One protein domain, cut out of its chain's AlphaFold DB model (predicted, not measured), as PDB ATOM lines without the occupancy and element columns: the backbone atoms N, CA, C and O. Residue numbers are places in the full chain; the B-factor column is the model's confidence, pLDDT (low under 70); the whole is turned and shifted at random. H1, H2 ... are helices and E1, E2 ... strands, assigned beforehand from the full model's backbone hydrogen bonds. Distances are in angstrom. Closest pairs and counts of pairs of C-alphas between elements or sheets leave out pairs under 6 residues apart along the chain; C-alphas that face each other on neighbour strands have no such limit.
ATOM      1  N   LYS A  14      30.701 120.544  36.561       97.25
ATOM      2  CA  LYS A  14      31.111 121.153  35.295       97.25
ATOM      3  C   LYS A  14      31.395 120.117  34.208       97.25
ATOM      4  O   LYS A  14      32.118 119.151  34.416       97.25
ATOM      5  N   TYR A  15      30.950 120.420  32.992       96.81
ATOM      6  CA  TYR A  15      31.334 119.704  31.777       96.81
ATOM      7  C   TYR A  15      31.941 120.695  30.788       96.81
ATOM      8  O   TYR A  15      31.242 121.538  30.223       96.81
ATOM      9  N   GLY A  16      33.257 120.629  30.581       95.12
ATOM     10  CA  GLY A  16      33.964 121.668  29.828       95.12
ATOM     11  C   GLY A  16      33.717 123.052  30.444       95.12
ATOM     12  O   GLY A  16      33.917 123.245  31.642       95.12
ATOM     13  N   ASP A  17      33.237 124.001  29.637       95.94
ATOM     14  CA  ASP A  17      32.879 125.352  30.102       95.94
ATOM     15  C   ASP A  17      31.450 125.468  30.664       95.94
ATOM     16  O   ASP A  17      31.024 126.567  31.023       95.94
ATOM     17  N   TRP A  18      30.686 124.373  30.699       96.69
ATOM     18  CA  TRP A  18      29.301 124.356  31.165       96.69
ATOM     19  C   TRP A  18      29.247 124.046  32.657       96.69
ATOM     20  O   TRP A  18      29.556 122.933  33.071       96.69
ATOM     21  N   ALA A  19      28.851 125.027  33.458       97.50
ATOM     22  CA  ALA A  19      28.682 124.911  34.899       97.50
ATOM     23  C   ALA A  19      27.203 124.765  35.263       97.50
ATOM     24  O   ALA A  19      26.377 125.536  34.776       97.50
ATOM     25  N   ILE A  20      26.885 123.806  36.132       97.12
ATOM     26  CA  ILE A  20      25.531 123.571  36.637       97.12
ATOM     27  C   ILE A  20      25.441 124.199  38.018       97.12
ATOM     28  O   ILE A  20      26.256 123.909  38.891       97.12
ATOM     29  N   MET A  21      24.472 125.076  38.223       96.56
ATOM     30  CA  MET A  21      24.237 125.737  39.499       96.56
ATOM     31  C   MET A  21      23.303 124.899  40.388       96.56
ATOM     32  O   MET A  21      22.542 124.084  39.868       96.56
ATOM     33  N   PRO A  22      23.307 125.104  41.719       95.00
ATOM     34  CA  PRO A  22      22.450 124.358  42.650       95.00
ATOM     35  C   PRO A  22      20.939 124.473  42.410       95.00
ATOM     36  O   PRO A  22      20.183 123.663  42.933       95.00
ATOM     37  N   ASP A  23      20.489 125.480  41.662       93.50
ATOM     38  CA  ASP A  23      19.091 125.657  41.261       93.50
ATOM     39  C   ASP A  23      18.759 125.007  39.904       93.50
ATOM     40  O   ASP A  23      17.601 125.009  39.494       93.50
ATOM     41  N   GLY A  24      19.756 124.441  39.218       93.69
ATOM     42  CA  GLY A  24      19.645 123.899  37.868       93.69
ATOM     43  C   GLY A  24      19.953 124.909  36.758       93.69
ATOM     44  O   GLY A  24      19.801 124.576  35.588       93.69
ATOM     45  N   GLU A  25      20.393 126.136  37.061       95.44
ATOM     46  CA  GLU A  25      20.876 127.053  36.020       95.44
ATOM     47  C   GLU A  25      22.126 126.464  35.344       95.44
ATOM     48  O   GLU A  25      23.055 126.009  36.009       95.44
ATOM     49  N   ILE A  26      22.192 126.524  34.015       95.62
ATOM     50  CA  ILE A  26      23.402 126.197  33.254       95.62
ATOM     51  C   ILE A  26      24.100 127.496  32.860       95.62
ATOM     52  O   ILE A  26      23.496 128.369  32.232       95.62
ATOM     53  N   ARG A  27      25.397 127.609  33.147       95.81
ATOM     54  CA  ARG A  27      26.240 128.749  32.765       95.81
ATOM     55  C   ARG A  27      27.358 128.328  31.831       95.81
ATOM     56  O   ARG A  27      27.979 127.294  32.032       95.81
ATOM     57  N   ASN A  28      27.659 129.170  30.850       95.38
ATOM     58  CA  ASN A  28      28.891 129.096  30.073       95.38
ATOM     59  C   ASN A  28      29.517 130.489  30.015       95.38
ATOM     60  O   ASN A  28      29.139 131.324  29.188       95.38
ATOM     61  N   ASP A  29      30.463 130.748  30.918       93.38
ATOM     62  CA  ASP A  29      31.050 132.079  31.097       93.38
ATOM     63  C   ASP A  29      31.893 132.505  29.890       93.38
ATOM     64  O   ASP A  29      31.846 133.672  29.487       93.38
ATOM     65  N   ARG A  30      32.584 131.557  29.230       94.44
ATOM     66  CA  ARG A  30      33.329 131.824  27.987       94.44
ATOM     67  C   ARG A  30      32.411 132.377  26.897       94.44
ATOM     68  O   ARG A  30      32.817 133.243  26.124       94.44
ATOM     69  N   ARG A  31      31.173 131.884  26.828       92.25
ATOM     70  CA  ARG A  31      30.169 132.297  25.836       92.25
ATOM     71  C   ARG A  31      29.195 133.354  26.350       92.25
ATOM     72  O   ARG A  31      28.390 133.839  25.562       92.25
ATOM     73  N   ARG A  32      29.280 133.733  27.630       93.31
ATOM     74  CA  ARG A  32      28.320 134.617  28.315       93.31
ATOM     75  C   ARG A  32      26.876 134.116  28.190       93.31
ATOM     76  O   ARG A  32      25.957 134.906  27.990       93.31
ATOM     77  N   LEU A  33      26.688 132.799  28.275       92.69
ATOM     78  CA  LEU A  33      25.377 132.161  28.190       92.69
ATOM     79  C   LEU A  33      24.902 131.713  29.563       92.69
ATOM     80  O   LEU A  33      25.685 131.225  30.379       92.69
ATOM     81  N   ARG A  34      23.597 131.861  29.775       93.69
ATOM     82  CA  ARG A  34      22.876 131.378  30.945       93.69
ATOM     83  C   ARG A  34      21.556 130.778  30.500       93.69
ATOM     84  O   ARG A  34      20.845 131.396  29.708       93.69
ATOM     85  N   ILE A  35      21.251 129.591  30.998       92.75
ATOM     86  CA  ILE A  35      19.970 128.923  30.791       92.75
ATOM     87  C   ILE A  35      19.381 128.694  32.171       92.75
ATOM     88  O   ILE A  35      19.942 127.955  32.973       92.75
ATOM     89  N   TYR A  36      18.274 129.371  32.443       92.94
ATOM     90  CA  TYR A  36      17.591 129.276  33.722       92.94
ATOM     91  C   TYR A  36      16.766 127.983  33.818       92.94
ATOM     92  O   TYR A  36      16.360 127.449  32.779       92.94
ATOM     93  N   PRO A  37      16.504 127.484  35.039       92.25
ATOM     94  CA  PRO A  37      15.802 126.217  35.252       92.25
ATOM     95  C   PRO A  37      14.443 126.125  34.545       92.25
ATOM     96  O   PRO A  37      14.113 125.098  33.959       92.25
ATOM     97  N   ASP A  38      13.675 127.216  34.531       89.81
ATOM     98  CA  ASP A  38      12.365 127.322  33.875       89.81
ATOM     99  C   ASP A  38      12.438 127.138  32.354       89.81
ATOM    100  O   ASP A  38      11.494 126.649  31.735       89.81
ATOM    101  N   ARG A  39      13.583 127.472  31.755       89.06
ATOM    102  CA  ARG A  39      13.815 127.332  30.317       89.06
ATOM    103  C   ARG A  39      14.224 125.918  29.936       89.06
ATOM    104  O   ARG A  39      13.997 125.539  28.797       89.06
ATOM    105  N   LEU A  40      14.779 125.110  30.844       89.00
ATOM    106  CA  LEU A  40      15.349 123.792  30.517       89.00
ATOM    107  C   LEU A  40      14.370 122.849  29.800       89.00
ATOM    108  O   LEU A  40      14.803 122.048  28.971       89.00
ATOM    109  N   GLY A  41      13.072 122.965  30.099       82.50
ATOM    110  CA  GLY A  41      12.000 122.165  29.501       82.50
ATOM    111  C   GLY A  41      11.512 122.640  28.125       82.50
ATOM    112  O   GLY A  41      10.771 121.918  27.459       82.50
ATOM    113  N   GLU A  42      11.895 123.836  27.678       84.62
ATOM    114  CA  GLU A  42      11.512 124.363  26.368       84.62
ATOM    115  C   GLU A  42      12.371 123.708  25.268       84.62
ATOM    116  O   GLU A  42      13.593 123.795  25.280       84.62
ATOM    117  N   SER A  43      11.775 123.050  24.271       72.25
ATOM    118  CA  SER A  43      12.555 122.429  23.185       72.25
ATOM    119  C   SER A  43      13.311 123.445  22.322       72.25
ATOM    120  O   SER A  43      14.379 123.158  21.779       72.25
ATOM    121  N   ASP A  44      12.769 124.653  22.206       79.88
ATOM    122  CA  ASP A  44      13.188 125.612  21.190       79.88
ATOM    123  C   ASP A  44      14.576 126.199  21.469       79.88
ATOM    124  O   ASP A  44      15.342 126.459  20.538       79.88
ATOM    125  N   TRP A  45      14.958 126.404  22.733       79.06
ATOM    126  CA  TRP A  45      16.233 127.064  23.042       79.06
ATOM    127  C   TRP A  45      17.438 126.161  22.777       79.06
ATOM    128  O   TRP A  45      18.434 126.647  22.242       79.06
ATOM    129  N   TRP A  46      17.378 124.863  23.099       78.06
ATOM    130  CA  TRP A  46      18.521 123.973  22.876       78.06
ATOM    131  C   TRP A  46      18.634 123.572  21.405       78.06
ATOM    132  O   TRP A  46      19.747 123.375  20.918       78.06
ATOM    133  N   ILE A  47      17.522 123.546  20.659       79.88
ATOM    134  CA  ILE A  47      17.537 123.441  19.191       79.88
ATOM    135  C   ILE A  47      18.230 124.670  18.584       79.88
ATOM    136  O   ILE A  47      19.142 124.527  17.767       79.88
ATOM    137  N   ASN A  48      17.871 125.876  19.040       84.75
ATOM    138  CA  ASN A  48      18.536 127.120  18.640       84.75
ATOM    139  C   ASN A  48      20.014 127.176  19.056       84.75
ATOM    140  O   ASN A  48      20.826 127.832  18.403       84.75
ATOM    141  N   LEU A  49      20.378 126.519  20.155       87.00
ATOM    142  CA  LEU A  49      21.762 126.409  20.601       87.00
ATOM    143  C   LEU A  49      22.546 125.429  19.719       87.00
ATOM    144  O   LEU A  49      23.655 125.744  19.295       87.00
ATOM    145  N   ARG A  50      21.944 124.283  19.379       86.12
ATOM    146  CA  ARG A  50      22.521 123.252  18.503       86.12
ATOM    147  C   ARG A  50      22.828 123.770  17.098       86.12
ATOM    148  O   ARG A  50      23.775 123.291  16.486       86.12
ATOM    149  N   SER A  51      22.060 124.732  16.586       87.81
ATOM    150  CA  SER A  51      22.289 125.297  15.248       87.81
ATOM    151  C   SER A  51      23.517 126.214  15.158       87.81
ATOM    152  O   SER A  51      23.917 126.601  14.061       87.81
ATOM    153  N   ARG A  52      24.142 126.577  16.286       89.81
ATOM    154  CA  ARG A  52      25.355 127.402  16.296       89.81
ATOM    155  C   ARG A  52      26.567 126.564  15.891       89.81
ATOM    156  O   ARG A  52      26.819 125.527  16.492       89.81
ATOM    157  N   GLU A  53      27.382 127.057  14.958       92.06
ATOM    158  CA  GLU A  53      28.579 126.339  14.475       92.06
ATOM    159  C   GLU A  53      29.519 125.908  15.608       92.06
ATOM    160  O   GLU A  53      29.976 124.769  15.659       92.06
ATOM    161  N   TRP A  54      29.759 126.801  16.572       91.81
ATOM    162  CA  TRP A  54      30.631 126.521  17.712       91.81
ATOM    163  C   TRP A  54      30.070 125.456  18.663       91.81
ATOM    164  O   TRP A  54      30.818 124.911  19.469       91.81
ATOM    165  N   MET A  55      28.772 125.161  18.593       93.12
ATOM    166  CA  MET A  55      28.137 124.171  19.453       93.12
ATOM    167  C   MET A  55      28.519 122.745  19.059       93.12
ATOM    168  O   MET A  55      28.509 121.857  19.909       93.12
ATOM    169  N   ALA A  56      28.922 122.518  17.805       91.00
ATOM    170  CA  ALA A  56      29.335 121.200  17.331       91.00
ATOM    171  C   ALA A  56      30.486 120.609  18.165       91.00
ATOM    172  O   ALA A  56      30.463 119.421  18.477       91.00
ATOM    173  N   SER A  57      31.454 121.434  18.588       91.50
ATOM    174  CA  SER A  57      32.572 120.996  19.440       91.50
ATOM    175  C   SER A  57      32.224 120.914  20.930       91.50
ATOM    176  O   SER A  57      32.967 120.315  21.698       91.50
ATOM    177  N   GLU A  58      31.117 121.523  21.351       93.50
ATOM    178  CA  GLU A  58      30.692 121.607  22.756       93.50
ATOM    179  C   GLU A  58      29.567 120.628  23.094       93.50
ATOM    180  O   GLU A  58      29.250 120.428  24.265       93.50
ATOM    181  N   TRP A  59      28.947 120.014  22.083       91.25
ATOM    182  CA  TRP A  59      27.728 119.224  22.234       91.25
ATOM    183  C   TRP A  59      27.873 118.083  23.246       91.25
ATOM    184  O   TRP A  59      26.991 117.874  24.076       91.25
ATOM    185  N   ASN A  60      29.028 117.411  23.232       93.25
ATOM    186  CA  ASN A  60      29.333 116.308  24.144       93.25
ATOM    187  C   ASN A  60      29.542 116.755  25.600       93.25
ATOM    188  O   ASN A  60      29.435 115.929  26.498       93.25
ATOM    189  N   HIS A  61      29.821 118.037  25.845       96.00
ATOM    190  CA  HIS A  61      29.869 118.608  27.193       96.00
ATOM    191  C   HIS A  61      28.510 119.167  27.611       96.00
ATOM    192  O   HIS A  61      28.076 119.005  28.746       96.00
ATOM    193  N   PHE A  62      27.811 119.805  26.677       94.75
ATOM    194  CA  PHE A  62      26.535 120.439  26.952       94.75
ATOM    195  C   PHE A  62      25.425 119.442  27.274       94.75
ATOM    196  O   PHE A  62      24.671 119.667  28.212       94.75
ATOM    197  N   ILE A  63      25.303 118.348  26.517       92.88
ATOM    198  CA  ILE A  63      24.226 117.376  26.734       92.88
ATOM    199  C   ILE A  63      24.240 116.771  28.145       92.88
ATOM    200  O   ILE A  63      23.192 116.816  28.792       92.88
ATOM    201  N   PRO A  64      25.366 116.251  28.674       94.62
ATOM    202  CA  PRO A  64      25.388 115.773  30.055       94.62
ATOM    203  C   PRO A  64      25.157 116.904  31.067       94.62
ATOM    204  O   PRO A  64      24.426 116.692  32.034       94.62
ATOM    205  N   ALA A  65      25.670 118.116  30.815       95.56
ATOM    206  CA  ALA A  65      25.384 119.270  31.668       95.56
ATOM    207  C   ALA A  65      23.885 119.592  31.731       95.56
ATOM    208  O   ALA A  65      23.350 119.882  32.798       95.56
ATOM    209  N   TRP A  66      23.195 119.506  30.595       94.00
ATOM    210  CA  TRP A  66      21.762 119.739  30.498       94.00
ATOM    211  C   TRP A  66      20.943 118.671  31.222       94.00
ATOM    212  O   TRP A  66      20.035 119.020  31.972       94.00
ATOM    213  N   PHE A  67      21.289 117.390  31.074       92.81
ATOM    214  CA  PHE A  67      20.626 116.323  31.830       92.81
ATOM    215  C   PHE A  67      20.781 116.507  33.341       92.81
ATOM    216  O   PHE A  67      19.791 116.434  34.066       92.81
ATOM    217  N   MET A  68      21.994 116.814  33.809       94.62
ATOM    218  CA  MET A  68      22.240 117.044  35.231       94.62
ATOM    219  C   MET A  68      21.530 118.297  35.748       94.62
ATOM    220  O   MET A  68      21.030 118.309  36.870       94.62
ATOM    221  N   ALA A  69      21.439 119.347  34.933       94.75
ATOM    222  CA  ALA A  69      20.674 120.542  35.267       94.75
ATOM    223  C   ALA A  69      19.174 120.245  35.396       94.75
ATOM    224  O   ALA A  69      18.552 120.692  36.357       94.75
ATOM    225  N   CYS A  70      18.601 119.440  34.493       93.25
ATOM    226  CA  CYS A  70      17.221 118.967  34.606       93.25
ATOM    227  C   CYS A  70      17.004 118.153  35.887       93.25
ATOM    228  O   CYS A  70      16.032 118.398  36.600       93.25
ATOM    229  N   GLU A  71      17.917 117.235  36.219       93.62
ATOM    230  CA  GLU A  71      17.864 116.464  37.467       93.62
ATOM    231  C   GLU A  71      17.936 117.379  38.700       93.62
ATOM    232  O   GLU A  71      17.098 117.277  39.596       93.62
ATOM    233  N   THR A  72      18.871 118.335  38.699       94.38
ATOM    234  CA  THR A  72      19.058 119.326  39.772       94.38
ATOM    235  C   THR A  72      17.820 120.211  39.948       94.38
ATOM    236  O   THR A  72      17.414 120.494  41.073       94.38
ATOM    237  N   ALA A  73      17.167 120.592  38.846       93.19
ATOM    238  CA  ALA A  73      15.926 121.368  38.836       93.19
ATOM    239  C   ALA A  73      14.665 120.530  39.140       93.19
ATOM    240  O   ALA A  73      13.562 121.075  39.200       93.19
ATOM    241  N   GLY A  74      14.786 119.207  39.302       92.25
ATOM    242  CA  GLY A  74      13.651 118.307  39.524       92.25
ATOM    243  C   GLY A  74      12.756 118.092  38.294       92.25
ATOM    244  O   GLY A  74      11.610 117.653  38.432       92.25
TER     245      GLY A  74
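Overview. This is residues 14 to 74 of the 85 residues of an uncharacterized protein of Runella slithyformis (strain ATCC 29530 / DSM 19594 / LMG 11500 / NCIMB 11436 / LSU 4) (UniProt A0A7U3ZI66). A small sheet of three short strands is covered on one face by the long helix H2, which runs along the edge strand E1; the other face is bare. The short helix H1 is off the sheet, joined to E3 and H2 by short links. The printed part has 61 residues, with three named strands and two named helices that follow along the chain as E1, E2, E3, H1, H2; the sheet, E1 - E2 - E3, is antiparallel, and the class is mixed, helices and strands. It is compact, with a radius of gyration of the C-alphas of 10.5 A and spans of 30 by 23 by 19 A.

Along the chain. Find C-alpha 18 at (29.301, 124.356, 31.165), where E1, residues 18 to 20, begins. E2 follows at residues 26 to 28 and E3 at residues 33 to 35. From C-alpha 43 at (12.555, 122.429, 23.185), H1 runs 11.0 A to residue 50. H2, residues 59 to 72, runs 19.6 A to C-alpha 72 at (19.058, 119.326, 39.772).

Arrangement. E1, E2 and E3 form a meander, each strand the antiparallel neighbour of the one before; look for N 19 and O 27 at 2.8 A, and N 26 and O 35 at 2.9 A. H2 is on the sheet at a height of 7.7 A, over E1, at 7 degrees on the local plane; E2 is only just not under it, with 2 of its C-alphas falling there. The closest C-alphas of E1 and H2 are those of Ile 20 and Ala 69, 5.9 A apart. H1 is close to H2 but not clearly touching, Arg 50 to Trp 59 being the closest C-alphas at 7.6 A. Every O i to N i+4 pair is within hydrogen-bond range in H1, and 9 of 10 in H2.

Size, cuts and confidence. The two farthest C-alphas, of Glu 53 and Gly 74, are 30.2 A apart. The printed part has no cut and no long link. Mean pLDDT of the printed part is 91.6, and no printed residue is under 70.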